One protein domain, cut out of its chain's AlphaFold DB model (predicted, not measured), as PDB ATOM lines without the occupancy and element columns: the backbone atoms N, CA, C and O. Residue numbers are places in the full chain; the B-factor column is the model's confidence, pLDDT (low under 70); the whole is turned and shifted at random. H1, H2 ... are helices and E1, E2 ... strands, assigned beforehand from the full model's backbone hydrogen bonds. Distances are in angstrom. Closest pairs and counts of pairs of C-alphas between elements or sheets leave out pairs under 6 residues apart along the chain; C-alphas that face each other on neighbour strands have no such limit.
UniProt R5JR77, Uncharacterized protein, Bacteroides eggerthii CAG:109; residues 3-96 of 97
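Overview. This is residues 3 to 96 of the 97 residues of an uncharacterized protein of Bacteroides eggerthii CAG:109 (UniProt R5JR77). One strongly twisted sheet of six strands is built of three long strands, E1, E2 and E3, side by side, and three short ones, E4, E5 and E6, that carry it on through the middle of the domain. The short helix H1 packs across E3, and from there H2 and H3 follow in an arc that leads away from the long strands, with H4 near H3 at the far end from E1. The printed part has 94 residues with four named helices and six named strands, in the order E1, E2, E3, E4, H1, H2, H3, E5, E6, H4. The sheet runs E1, E2, E3, E4, E5, E6, each neighbour pair antiparallel, and the class is mixed, helices and strands. The whole is compact, with a radius of gyration of the C-alphas of 13.9 A and spans of 36 by 34 by 23 A.

Arrangement. E1, residues 3 to 9, is an edge strand and forms a hairpin with E2, residues 13 to 20, at 158 degrees between their directions; N 5 and O 17 are 2.9 A apart, within hydrogen-bond range. E2 forms a second hairpin with E3, residues 23 to 30, at 155 degrees, with N 16 and O 27 at 2.9 A and N 25 and O 18 at 2.7 A. E3 and E4, residues 37 to 40, form a hairpin at 140 degrees, with N 28 and O 38 at 2.8 A. E1, E2, E3 and E4 make a meander, each strand the antiparallel neighbour of the one before. H1, residues 43 to 48, is on the sheet at a height of 7.4 A, over E3 and across the strands at 78 degrees to E3 on the local plane; their closest C-alphas, those of Met 23 and His 44, are 5.8 A apart. H1 and H2, residues 54 to 61, only just touch, with 3 pairs of C-alphas within 8 A, the closest being Ala 46 and Val 54 at 5.4 A; they run the same way at a steep tilt of 49 degrees. H2 and H3, residues 64 to 71, touch only at the corner, and only just, with 3 pairs of C-alphas within 8 A, the closest being Ala 58 and Lys 64 at 5.4 A; they are about perpendicular at 89 degrees. H2 and H3 are not on the sheet. E5, residues 77 to 80, is antiparallel to E4 at 136 degrees, with N 39 and O 78 at 2.9 A. E5 and E6, residues 86 to 88, form a hairpin at 142 degrees, with N 79 and O 87 at 2.9 A, and E6 is the other edge strand. H4, residues 93 to 96, is close to H3 but not clearly touching, the closest C-alphas being Phe 71 and Pro 93 at 7.3 A. In H1, H2 and H3 every O i to N i+4 pair is within hydrogen-bond range; H4 is too short for such a pair, and its one O i to N i+3 pair is within range.

Along the chain. E1 begins at C-alpha 3, (-2.390, 6.796, 7.369), and is 17.1 A long. E2 is 21.7 A and E3 22.8 A long, while E4 is 10.2 A, E5 9.4 A and E6 6.7 A. H1 begins at C-alpha 43, (-11.712, 17.780, -5.452), and is 8.5 A long; H2 is 10.5 A and H3 10.3 A. H4, 5.8 A long, ends at C-alpha 96, (-11.795, 6.393, -32.743).

Size, cuts and confidence. The C-alphas of Phe 3 and Phe 96, the two farthest apart, are 41.2 A from each other. The printed part has no cut. No link is long; that from E3 to E4, with 6 residues, is short, and the others are tight. The mean pLDDT of the printed part is 93.0, and residue 3 alone is under 70.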
ATOM      1  N   PHE A   3      -1.300   7.693   7.762       60.81
ATOM      2  CA  PHE A   3      -2.390   6.796   7.369       60.81
ATOM      3  C   PHE A   3      -2.490   6.359   5.888       60.81
ATOM      4  O   PHE A   3      -2.761   7.132   4.971       60.81
ATOM      5  N   LYS A   4      -2.351   5.042   5.667       79.12
ATOM      6  CA  LYS A   4      -2.651   4.354   4.401       79.12
ATOM      7  C   LYS A   4      -3.913   3.522   4.562       79.12
ATOM      8  O   LYS A   4      -3.904   2.525   5.278       79.12
ATOM      9  N   LYS A   5      -4.965   3.877   3.827       92.81
ATOM     10  CA  LYS A   5      -6.170   3.056   3.689       92.81
ATOM     11  C   LYS A   5      -6.131   2.305   2.365       92.81
ATOM     12  O   LYS A   5      -5.995   2.918   1.311       92.81
ATOM     13  N   ILE A   6      -6.273   0.984   2.395       94.50
ATOM     14  CA  ILE A   6      -6.491   0.198   1.175       94.50
ATOM     15  C   ILE A   6      -7.980   0.285   0.826       94.50
ATOM     16  O   ILE A   6      -8.826  -0.015   1.665       94.50
ATOM     17  N   ILE A   7      -8.298   0.730  -0.390       96.31
ATOM     18  CA  ILE A   7      -9.679   0.892  -0.870       96.31
ATOM     19  C   ILE A   7     -10.101  -0.309  -1.712       96.31
ATOM     20  O   ILE A   7     -11.217  -0.802  -1.583       96.31
ATOM     21  N   LYS A   8      -9.209  -0.776  -2.589       96.19
ATOM     22  CA  LYS A   8      -9.465  -1.901  -3.488       96.19
ATOM     23  C   LYS A   8      -8.153  -2.571  -3.862       96.19
ATOM     24  O   LYS A   8      -7.186  -1.879  -4.154       96.19
ATOM     25  N   GLN A   9      -8.145  -3.895  -3.925       96.50
ATOM     26  CA  GLN A   9      -7.039  -4.661  -4.494       96.50
ATOM     27  C   GLN A   9      -7.597  -5.622  -5.532       96.50
ATOM     28  O   GLN A   9      -8.572  -6.324  -5.272       96.50
ATOM     29  N   VAL A  10      -7.007  -5.615  -6.721       96.00
ATOM     30  CA  VAL A  10      -7.285  -6.576  -7.794       96.00
ATOM     31  C   VAL A  10      -5.964  -7.029  -8.411       96.00
ATOM     32  O   VAL A  10      -4.917  -6.443  -8.134       96.00
ATOM     33  N   ASP A  11      -5.997  -8.043  -9.270       96.50
ATOM     34  CA  ASP A  11      -4.780  -8.619  -9.863       96.50
ATOM     35  C   ASP A  11      -3.939  -7.587 -10.625       96.50
ATOM     36  O   ASP A  11      -2.714  -7.632 -10.592       96.50
ATOM     37  N   ARG A  12      -4.590  -6.618 -11.281       96.19
ATOM     38  CA  ARG A  12      -3.905  -5.619 -12.118       96.19
ATOM     39  C   ARG A  12      -3.392  -4.405 -11.350       96.19
ATOM     40  O   ARG A  12      -2.412  -3.799 -11.771       96.19
ATOM     41  N   TYR A  13      -4.072  -4.009 -10.274       96.69
ATOM     42  CA  TYR A  13      -3.747  -2.785  -9.549       96.69
ATOM     43  C   TYR A  13      -4.292  -2.774  -8.120       96.69
ATOM     44  O   TYR A  13      -5.265  -3.457  -7.796       96.69
ATOM     45  N   ASP A  14      -3.707  -1.914  -7.292       96.94
ATOM     46  CA  ASP A  14      -4.244  -1.526  -5.988       96.94
ATOM     47  C   ASP A  14      -4.705  -0.071  -6.009       96.94
ATOM     48  O   ASP A  14      -4.019   0.788  -6.554       96.94
ATOM     49  N   ILE A  15      -5.850   0.216  -5.388       97.31
ATOM     50  CA  ILE A  15      -6.299   1.570  -5.066       97.31
ATOM     51  C   ILE A  15      -6.116   1.781  -3.572       97.31
ATOM     52  O   ILE A  15      -6.678   1.051  -2.747       97.31
ATOM     53  N   VAL A  16      -5.352   2.804  -3.222       96.25
ATOM     54  CA  VAL A  16      -5.069   3.176  -1.837       96.25
ATOM     55  C   VAL A  16      -5.284   4.668  -1.653       96.25
ATOM     56  O   VAL A  16      -5.243   5.436  -2.609       96.25
ATOM     57  N   GLN A  17      -5.508   5.074  -0.414       96.25
ATOM     58  CA  GLN A  17      -5.696   6.462  -0.041       96.25
ATOM     59  C   GLN A  17      -4.683   6.838   1.037       96.25
ATOM     60  O   GLN A  17      -4.509   6.096   2.010       96.25
ATOM     61  N   TRP A  18      -4.018   7.973   0.844       93.88
ATOM     62  CA  TRP A  18      -3.106   8.581   1.808       93.88
ATOM     63  C   TRP A  18      -3.628   9.932   2.247       93.88
ATOM     64  O   TRP A  18      -4.194  10.665   1.440       93.88
ATOM     65  N   GLU A  19      -3.417  10.286   3.509       94.06
ATOM     66  CA  GLU A  19      -3.755  11.623   3.970       94.06
ATOM     67  C   GLU A  19      -2.631  12.617   3.654       94.06
ATOM     68  O   GLU A  19      -1.450  12.389   3.935       94.06
ATOM     69  N   PHE A  20      -3.014  13.751   3.076       90.75
ATOM     70  CA  PHE A  20      -2.157  14.905   2.877       90.75
ATOM     71  C   PHE A  20      -2.870  16.152   3.398       90.75
ATOM     72  O   PHE A  20      -3.855  16.599   2.814       90.75
ATOM     73  N   LYS A  21      -2.373  16.722   4.503       90.75
ATOM     74  CA  LYS A  21      -2.959  17.913   5.149       90.75
ATOM     75  C   LYS A  21      -4.462  17.749   5.456       90.75
ATOM     76  O   LYS A  21      -5.252  18.639   5.152       90.75
ATOM     77  N   GLY A  22      -4.871  16.594   5.989       90.75
ATOM     78  CA  GLY A  22      -6.282  16.288   6.258       90.75
ATOM     79  C   GLY A  22      -7.126  15.970   5.017       90.75
ATOM     80  O   GLY A  22      -8.313  15.686   5.148       90.75
ATOM     81  N   MET A  23      -6.547  16.012   3.811       93.44
ATOM     82  CA  MET A  23      -7.231  15.663   2.566       93.44
ATOM     83  C   MET A  23      -6.836  14.252   2.134       93.44
ATOM     84  O   MET A  23      -5.644  13.956   2.021       93.44
ATOM     85  N   PRO A  24      -7.803  13.365   1.868       95.31
ATOM     86  CA  PRO A  24      -7.483  11.984   1.581       95.31
ATOM     87  C   PRO A  24      -7.289  11.799   0.063       95.31
ATOM     88  O   PRO A  24      -8.238  11.805  -0.721       95.31
ATOM     89  N   ILE A  25      -6.035  11.630  -0.351       95.88
ATOM     90  CA  ILE A  25      -5.579  11.561  -1.744       95.88
ATOM     91  C   ILE A  25      -5.542  10.115  -2.229       95.88
ATOM     92  O   ILE A  25      -4.946   9.250  -1.585       95.88
ATOM     93  N   THR A  26      -6.173   9.852  -3.373       97.12
ATOM     94  CA  THR A  26      -6.345   8.496  -3.906       97.12
ATOM     95  C   THR A  26      -5.310   8.182  -4.981       97.12
ATOM     96  O   THR A  26      -5.180   8.912  -5.960       97.12
ATOM     97  N   PHE A  27      -4.639   7.045  -4.836       95.75
ATOM     98  CA  PHE A  27      -3.628   6.540  -5.759       95.75
ATOM     99  C   PHE A  27      -4.018   5.172  -6.313       95.75
ATOM    100  O   PHE A  27      -4.621   4.358  -5.609       95.75
ATOM    101  N   ARG A  28      -3.613   4.903  -7.554       96.56
ATOM    102  CA  ARG A  28      -3.668   3.598  -8.211       96.56
ATOM    103  C   ARG A  28      -2.249   3.127  -8.525       96.56
ATOM    104  O   ARG A  28      -1.515   3.805  -9.235       96.56
ATOM    105  N   PHE A  29      -1.881   1.960  -8.006       95.56
ATOM    106  CA  PHE A  29      -0.581   1.321  -8.214       95.56
ATOM    107  C   PHE A  29      -0.743   0.118  -9.137       95.56
ATOM    108  O   PHE A  29      -1.471  -0.815  -8.791       95.56
ATOM    109  N   TRP A  30      -0.080   0.125 -10.292       95.75
ATOM    110  CA  TRP A  30      -0.124  -0.986 -11.246       95.75
ATOM    111  C   TRP A  30       0.838  -2.114 -10.850       95.75
ATOM    112  O   TRP A  30       1.941  -1.868 -10.366       95.75
ATOM    113  N   LYS A  31       0.403  -3.367 -11.044       95.00
ATOM    114  CA  LYS A  31       1.123  -4.590 -10.622       95.00
ATOM    115  C   LYS A  31       1.854  -5.313 -11.756       95.00
ATOM    116  O   LYS A  31       2.403  -6.388 -11.547       95.00
ATOM    117  N   ASP A  32       1.887  -4.734 -12.948       93.50
ATOM    118  CA  ASP A  32       2.504  -5.302 -14.156       93.50
ATOM    119  C   ASP A  32       4.034  -5.107 -14.231       93.50
ATOM    120  O   ASP A  32       4.641  -5.309 -15.280       93.50
ATOM    121  N   GLY A  33       4.672  -4.696 -13.129       90.75
ATOM    122  CA  GLY A  33       6.109  -4.409 -13.069       90.75
ATOM    123  C   GLY A  33       6.513  -3.053 -13.657       90.75
ATOM    124  O   GLY A  33       7.671  -2.663 -13.516       90.75
ATOM    125  N   SER A  34       5.578  -2.296 -14.244       89.00
ATOM    126  CA  SER A  34       5.849  -0.979 -14.843       89.00
ATOM    127  C   SER A  34       6.209   0.108 -13.827       89.00
ATOM    128  O   SER A  34       6.725   1.155 -14.213       89.00
ATOM    129  N   GLN A  35       5.906  -0.116 -12.542       89.06
ATOM    130  CA  GLN A  35       5.980   0.889 -11.477       89.06
ATOM    131  C   GLN A  35       5.121   2.136 -11.757       89.06
ATOM    132  O   GLN A  35       5.338   3.186 -11.151       89.06
ATOM    133  N   ILE A  36       4.127   2.040 -12.651       94.31
ATOM    134  CA  ILE A  36       3.204   3.144 -12.906       94.31
ATOM    135  C   ILE A  36       2.374   3.398 -11.647       94.31
ATOM    136  O   ILE A  36       1.683   2.514 -11.127       94.31
ATOM    137  N   VAL A  37       2.409   4.654 -11.212       95.31
ATOM    138  CA  VAL A  37       1.521   5.207 -10.199       95.31
ATOM    139  C   VAL A  37       0.644   6.250 -10.864       95.31
ATOM    140  O   VAL A  37       1.114   7.121 -11.597       95.31
ATOM    141  N   GLU A  38      -0.647   6.164 -10.601       96.56
ATOM    142  CA  GLU A  38      -1.605   7.179 -11.000       96.56
ATOM    143  C   GLU A  38      -2.265   7.779  -9.771       96.56
ATOM    144  O   GLU A  38      -2.448   7.117  -8.749       96.56
ATOM    145  N   ILE A  39      -2.638   9.043  -9.882       96.31
ATOM    146  CA  ILE A  39      -3.387   9.776  -8.872       96.31
ATOM    147  C   ILE A  39      -4.764  10.103  -9.437       96.31
ATOM    148  O   ILE A  39      -4.909  10.378 -10.633       96.31
ATOM    149  N   ARG A  40      -5.790  10.011  -8.590       97.00
ATOM    150  CA  ARG A  40      -7.153  10.348  -8.992       97.00
ATOM    151  C   ARG A  40      -7.308  11.861  -9.055       97.00
ATOM    152  O   ARG A  40      -6.946  12.557  -8.111       97.00
ATOM    153  N   VAL A  41      -7.897  12.349 -10.137       96.62
ATOM    154  CA  VAL A  41      -8.293  13.745 -10.283       96.62
ATOM    155  C   VAL A  41      -9.669  13.927  -9.653       96.62
ATOM    156  O   VAL A  41     -10.700  13.636 -10.254       96.62
ATOM    157  N   ASP A  42      -9.671  14.383  -8.406       96.94
ATOM    158  CA  ASP A  42     -10.868  14.749  -7.655       96.94
ATOM    159  C   ASP A  42     -10.686  16.096  -6.932       96.94
ATOM    160  O   ASP A  42      -9.649  16.758  -7.032       96.94
ATOM    161  N   GLU A  43     -11.717  16.521  -6.203       97.56
ATOM    162  CA  GLU A  43     -11.712  17.780  -5.452       97.56
ATOM    163  C   GLU A  43     -10.589  17.862  -4.405       97.56
ATOM    164  O   GLU A  43     -10.063  18.947  -4.157       97.56
ATOM    165  N   HIS A  44     -10.198  16.742  -3.791       97.00
ATOM    166  CA  HIS A  44      -9.107  16.733  -2.818       97.00
ATOM    167  C   HIS A  44      -7.760  16.891  -3.509       97.00
ATOM    168  O   HIS A  44      -6.923  17.655  -3.032       97.00
ATOM    169  N   PHE A  45      -7.561  16.226  -4.649       96.00
ATOM    170  CA  PHE A  45      -6.371  16.415  -5.470       96.00
ATOM    171  C   PHE A  45      -6.227  17.867  -5.943       96.00
ATOM    172  O   PHE A  45      -5.160  18.459  -5.778       96.00
ATOM    173  N   ALA A  46      -7.300  18.468  -6.469       97.00
ATOM    174  CA  ALA A  46      -7.278  19.858  -6.921       97.00
ATOM    175  C   ALA A  46      -6.887  20.815  -5.778       97.00
ATOM    176  O   ALA A  46      -5.955  21.610  -5.915       97.00
ATOM    177  N   LYS A  47      -7.523  20.673  -4.609       97.31
ATOM    178  CA  LYS A  47      -7.245  21.503  -3.423       97.31
ATOM    179  C   LYS A  47      -5.856  21.275  -2.842       97.31
ATOM    180  O   LYS A  47      -5.200  22.235  -2.440       97.31
ATOM    181  N   ALA A  48      -5.370  20.035  -2.839       94.88
ATOM    182  CA  ALA A  48      -4.011  19.713  -2.411       94.88
ATOM    183  C   ALA A  48      -2.944  20.417  -3.262       94.88
ATOM    184  O   ALA A  48      -1.881  20.749  -2.738       94.88
ATOM    185  N   ASN A  49      -3.257  20.696  -4.530       93.94
ATOM    186  CA  ASN A  49      -2.406  21.432  -5.464       93.94
ATOM    187  C   ASN A  49      -2.718  22.942  -5.530       93.94
ATOM    188  O   ASN A  49      -2.161  23.645  -6.365       93.94
ATOM    189  N   GLY A  50      -3.567  23.462  -4.636       95.44
ATOM    190  CA  GLY A  50      -3.838  24.898  -4.511       95.44
ATOM    191  C   GLY A  50      -4.975  25.435  -5.385       95.44
ATOM    192  O   GLY A  50      -5.207  26.642  -5.387       95.44
ATOM    193  N   TYR A  51      -5.711  24.568  -6.081       97.44
ATOM    194  CA  TYR A  51      -6.881  24.954  -6.872       97.44
ATOM    195  C   TYR A  51      -8.165  24.938  -6.039       97.44
ATOM    196  O   TYR A  51      -8.266  24.263  -5.013       97.44
ATOM    197  N   LYS A  52      -9.186  25.667  -6.493       97.50
ATOM    198  CA  LYS A  52     -10.486  25.743  -5.798       97.50
ATOM    199  C   LYS A  52     -11.364  24.513  -6.038       97.50
ATOM    200  O   LYS A  52     -12.135  24.139  -5.155       97.50
ATOM    201  N   SER A  53     -11.254  23.926  -7.228       97.50
ATOM    202  CA  SER A  53     -12.014  22.766  -7.704       97.50
ATOM    203  C   SER A  53     -11.292  22.095  -8.874       97.50
ATOM    204  O   SER A  53     -10.328  22.646  -9.414       97.50
ATOM    205  N   VAL A  54     -11.770  20.925  -9.313       97.06
ATOM    206  CA  VAL A  54     -11.258  20.273 -10.539       97.06
ATOM    207  C   VAL A  54     -11.452  21.167 -11.766       97.06
ATOM    208  O   VAL A  54     -10.592  21.244 -12.639       97.06
ATOM    209  N   ASP A  55     -12.569  21.886 -11.804       96.56
ATOM    210  CA  ASP A  55     -12.901  22.820 -12.874       96.56
ATOM    211  C   ASP A  55     -11.941  24.016 -12.927       96.56
ATOM    212  O   ASP A  55     -11.514  24.412 -14.011       96.56
ATOM    213  N   ASP A  56     -11.591  24.574 -11.766       98.12
ATOM    214  CA  ASP A  56     -10.589  25.637 -11.633       98.12
ATOM    215  C   ASP A  56      -9.202  25.134 -12.055       98.12
ATOM    216  O   ASP A  56      -8.514  25.791 -12.832       98.12
ATOM    217  N   MET A  57      -8.821  23.926 -11.636       97.06
ATOM    218  CA  MET A  57      -7.572  23.294 -12.066       97.06
ATOM    219  C   MET A  57      -7.515  23.127 -13.586       97.06
ATOM    220  O   MET A  57      -6.525  23.492 -14.218       97.06
ATOM    221  N   ALA A  58      -8.576  22.592 -14.192       95.81
ATOM    222  CA  ALA A  58      -8.619  22.353 -15.627       95.81
ATOM    223  C   ALA A  58      -8.485  23.656 -16.430       95.81
ATOM    224  O   ALA A  58      -7.749  23.699 -17.418       95.81
ATOM    225  N   GLU A  59      -9.151  24.722 -15.977       97.44
ATOM    226  CA  GLU A  59      -9.058  26.046 -16.593       97.44
ATOM    227  C   GLU A  59      -7.641  26.626 -16.487       97.44
ATOM    228  O   GLU A  59      -7.098  27.101 -17.479       97.44
ATOM    229  N   ASN A  60      -7.007  26.507 -15.317       96.25
ATOM    230  CA  ASN A  60      -5.702  27.108 -15.033       96.25
ATOM    231  C   ASN A  60      -4.487  26.245 -15.435       96.25
ATOM    232  O   ASN A  60      -3.356  26.661 -15.193       96.25
ATOM    233  N   THR A  61      -4.683  25.058 -16.022       93.06
ATOM    234  CA  THR A  61      -3.569  24.190 -16.462       93.06
ATOM    235  C   THR A  61      -3.330  24.299 -17.968       93.06
ATOM    236  O   THR A  61      -2.338  24.872 -18.403       93.06
ATOM    237  N   ILE A  62      -4.245  23.765 -18.784       92.12
ATOM    238  CA  ILE A  62      -4.194  23.859 -20.258       92.12
ATOM    239  C   ILE A  62      -5.512  24.368 -20.864       92.12
ATOM    240  O   ILE A  62      -5.642  24.435 -22.084       92.12
ATOM    241  N   GLY A  63      -6.493  24.713 -20.025       95.50
ATOM    242  CA  GLY A  63      -7.834  25.131 -20.424       95.50
ATOM    243  C   GLY A  63      -8.797  23.960 -20.649       95.50
ATOM    244  O   GLY A  63      -8.458  22.944 -21.267       95.50
ATOM    245  N   LYS A  64     -10.055  24.117 -20.208       95.00
ATOM    246  CA  LYS A  64     -11.104  23.082 -20.344       95.00
ATOM    247  C   LYS A  64     -11.356  22.667 -21.795       95.00
ATOM    248  O   LYS A  64     -11.581  21.489 -22.075       95.00
ATOM    249  N   ALA A  65     -11.293  23.621 -22.725       95.12
ATOM    250  CA  ALA A  65     -11.454  23.349 -24.152       95.12
ATOM    251  C   ALA A  65     -10.369  22.392 -24.670       95.12
ATOM    252  O   ALA A  65     -10.683  21.447 -25.395       95.12
ATOM    253  N   LYS A  66      -9.115  22.578 -24.235       94.19
ATOM    254  CA  LYS A  66      -8.002  21.720 -24.644       94.19
ATOM    255  C   LYS A  66      -8.094  20.329 -24.026       94.19
ATOM    256  O   LYS A  66      -7.838  19.344 -24.712       94.19
ATOM    257  N   PHE A  67      -8.546  20.226 -22.774       94.69
ATOM    258  CA  PHE A  67      -8.879  18.931 -22.168       94.69
ATOM    259  C   PHE A  67      -9.943  18.175 -22.967       94.69
ATOM    260  O   PHE A  67      -9.776  16.992 -23.267       94.69
ATOM    261  N   LYS A  68     -11.022  18.863 -23.361       93.69
ATOM    262  CA  LYS A  68     -12.080  18.272 -24.184       93.69
ATOM    263  C   LYS A  68     -11.561  17.818 -25.549       93.69
ATOM    264  O   LYS A  68     -11.911  16.728 -25.984       93.69
ATOM    265  N   GLU A  69     -10.722  18.622 -26.197       92.62
ATOM    266  CA  GLU A  69     -10.095  18.291 -27.481       92.62
ATOM    267  C   GLU A  69      -9.222  17.027 -27.381       92.62
ATOM    268  O   GLU A  69      -9.433  16.073 -28.128       92.62
ATOM    269  N   LEU A  70      -8.280  17.002 -26.431       91.56
ATOM    270  CA  LEU A  70      -7.242  15.969 -26.339       91.56
ATOM    271  C   LEU A  70      -7.715  14.674 -25.671       91.56
ATOM    272  O   LEU A  70      -7.287  13.588 -26.062       91.56
ATOM    273  N   PHE A  71      -8.598  14.774 -24.676       92.56
ATOM    274  CA  PHE A  71      -8.955  13.654 -23.797       92.56
ATOM    275  C   PHE A  71     -10.467  13.414 -23.682       92.56
ATOM    276  O   PHE A  71     -10.885  12.480 -23.005       92.56
ATOM    277  N   GLY A  72     -11.308  14.230 -24.329       92.38
ATOM    278  CA  GLY A  72     -12.768  14.162 -24.179       92.38
ATOM    279  C   GLY A  72     -13.287  14.769 -22.867       92.38
ATOM    280  O   GLY A  72     -14.484  14.710 -22.593       92.38
ATOM    281  N   GLY A  73     -12.409  15.379 -22.068       93.75
ATOM    282  CA  GLY A  73     -12.703  15.947 -20.754       93.75
ATOM    283  C   GLY A  73     -11.460  15.940 -19.863       93.75
ATOM    284  O   GLY A  73     -10.356  15.682 -20.335       93.75
ATOM    285  N   VAL A  74     -11.620  16.224 -18.571       94.12
ATOM    286  CA  VAL A  74     -10.524  16.064 -17.603       94.12
ATOM    287  C   VAL A  74     -10.350  14.565 -17.312       94.12
ATOM    288  O   VAL A  74     -11.334  13.930 -16.926       94.12
ATOM    289  N   PRO A  75      -9.152  13.972 -17.488       94.69
ATOM    290  CA  PRO A  75      -8.931  12.562 -17.172       94.69
ATOM    291  C   PRO A  75      -9.194  12.263 -15.693       94.69
ATOM    292  O   PRO A  75      -8.741  13.005 -14.827       94.69
ATOM    293  N   GLU A  76      -9.865  11.149 -15.389       95.12
ATOM    294  CA  GLU A  76     -10.101  10.730 -13.995       95.12
ATOM    295  C   GLU A  76      -8.799  10.318 -13.286       95.12
ATOM    296  O   GLU A  76      -8.665  10.472 -12.073       95.12
ATOM    297  N   TRP A  77      -7.832   9.788 -14.036       96.00
ATOM    298  CA  TRP A  77      -6.545   9.327 -13.528       96.00
ATOM    299  C   TRP A  77      -5.424   9.945 -14.351       96.00
ATOM    300  O   TRP A  77      -5.483   9.951 -15.580       96.00
ATOM    301  N   ILE A  78      -4.394  10.439 -13.670       95.94
ATOM    302  CA  ILE A  78      -3.192  10.996 -14.299       95.94
ATOM    303  C   ILE A  78      -1.957  10.319 -13.719       95.94
ATOM    304  O   ILE A  78      -1.975   9.871 -12.572       95.94
ATOM    305  N   ARG A  79      -0.880  10.226 -14.499       95.94
ATOM    306  CA  ARG A  79       0.362   9.604 -14.031       95.94
ATOM    307  C   ARG A  79       1.090  10.545 -13.090       95.94
ATOM    308  O   ARG A  79       1.265  11.715 -13.419       95.94
ATOM    309  N   ALA A  80       1.527  10.006 -11.961       94.25
ATOM    310  CA  ALA A  80       2.407  10.681 -11.024       94.25
ATOM    311  C   ALA A  80       3.812  10.100 -11.184       94.25
ATOM    312  O   ALA A  80       4.005   8.885 -11.093       94.25
ATOM    313  N   SER A  81       4.790  10.957 -11.443       90.50
ATOM    314  CA  SER A  81       6.185  10.546 -11.492       90.50
ATOM    315  C   SER A  81       6.807  10.530 -10.084       90.50
ATOM    316  O   SER A  81       6.321  11.214  -9.177       90.50
ATOM    317  N   PRO A  82       7.915   9.794  -9.868       85.00
ATOM    318  CA  PRO A  82       8.607   9.773  -8.575       85.00
ATOM    319  C   PRO A  82       9.120  11.144  -8.109       85.00
ATOM    320  O   PRO A  82       9.290  11.364  -6.914       85.00
ATOM    321  N   ASN A  83       9.369  12.063  -9.043       88.25
ATOM    322  CA  ASN A  83       9.811  13.432  -8.783       88.25
ATOM    323  C   ASN A  83       8.652  14.427  -8.569       88.25
ATOM    324  O   ASN A  83       8.914  15.603  -8.337       88.25
ATOM    325  N   GLY A  84       7.399  13.961  -8.582       83.31
ATOM    326  CA  GLY A  84       6.226  14.781  -8.274       83.31
ATOM    327  C   GLY A  84       5.604  15.497  -9.473       83.31
ATOM    328  O   GLY A  84       4.700  16.306  -9.274       83.31
ATOM    329  N   ASP A  85       6.037  15.188 -10.698       91.38
ATOM    330  CA  ASP A  85       5.396  15.697 -11.908       91.38
ATOM    331  C   ASP A  85       4.122  14.904 -12.214       91.38
ATOM    332  O   ASP A  85       4.029  13.692 -11.983       91.38
ATOM    333  N   PHE A  86       3.147  15.591 -12.808       92.81
ATOM    334  CA  PHE A  86       1.907  14.983 -13.266       92.81
ATOM    335  C   PHE A  86       1.824  14.992 -14.789       92.81
ATOM    336  O   PHE A  86       2.051  16.010 -15.436       92.81
ATOM    337  N   THR A  87       1.469  13.847 -15.370       92.88
ATOM    338  CA  THR A  87       1.261  13.707 -16.815       92.88
ATOM    339  C   THR A  87      -0.161  13.243 -17.098       92.88
ATOM    340  O   THR A  87      -0.585  12.180 -16.638       92.88
ATOM    341  N   PHE A  88      -0.889  14.024 -17.896       91.00
ATOM    342  CA  PHE A  88      -2.192  13.622 -18.417       91.00
ATOM    343  C   PHE A  88      -2.020  12.454 -19.383       91.00
ATOM    344  O   PHE A  88      -1.212  12.513 -20.311       91.00
ATOM    345  N   VAL A  89      -2.776  11.386 -19.153       85.56
ATOM    346  CA  VAL A  89      -2.757  10.189 -19.989       85.56
ATOM    347  C   VAL A  89      -4.160   9.833 -20.434       85.56
ATOM    348  O   VAL A  89      -5.131  10.049 -19.713       85.56
ATOM    349  N   GLY A  90      -4.252   9.287 -21.639       81.12
ATOM    350  CA  GLY A  90      -5.513   8.992 -22.297       81.12
ATOM    351  C   GLY A  90      -5.558   9.602 -23.687       81.12
ATOM    352  O   GLY A  90      -4.654  10.319 -24.110       81.12
ATOM    353  N   VAL A  91      -6.626   9.282 -24.395       80.62
ATOM    354  CA  VAL A  91      -6.919   9.762 -25.741       80.62
ATOM    355  C   VAL A  91      -8.408  10.051 -25.795       80.62
ATOM    356  O   VAL A  91      -9.188   9.330 -25.173       80.62
ATOM    357  N   ASN A  92      -8.807  11.101 -26.507       86.69
ATOM    358  CA  ASN A  92     -10.216  11.416 -26.693       86.69
ATOM    359  C   ASN A  92     -10.923  10.242 -27.404       86.69
ATOM    360  O   ASN A  92     -10.613   9.979 -28.570       86.69
ATOM    361  N   PRO A  93     -11.877   9.546 -26.751       81.06
ATOM    362  CA  PRO A  93     -12.548   8.388 -27.341       81.06
ATOM    363  C   PRO A  93     -13.298   8.721 -28.634       81.06
ATOM    364  O   PRO A  93     -13.461   7.856 -29.487       81.06
ATOM    365  N   ALA A  94     -13.718   9.981 -28.807       84.94
ATOM    366  CA  ALA A  94     -14.405  10.436 -30.011       84.94
ATOM    367  C   ALA A  94     -13.519  10.406 -31.270       84.94
ATOM    368  O   ALA A  94     -14.052  10.492 -32.368       84.94
ATOM    369  N   LEU A  95     -12.192  10.281 -31.128       78.94
ATOM    370  CA  LEU A  95     -11.253  10.189 -32.252       78.94
ATOM    371  C   LEU A  95     -11.177   8.789 -32.880       78.94
ATOM    372  O   LEU A  95     -10.518   8.626 -33.903       78.94
ATOM    373  N   PHE A  96     -11.809   7.784 -32.271       79.50
ATOM    374  CA  PHE A  96     -11.795   6.393 -32.743       79.50
ATOM    375  C   PHE A  96     -13.150   5.940 -33.308       79.50
ATOM    376  O   PHE A  96     -13.343   4.743 -33.518       79.50
TER     377      PHE A  96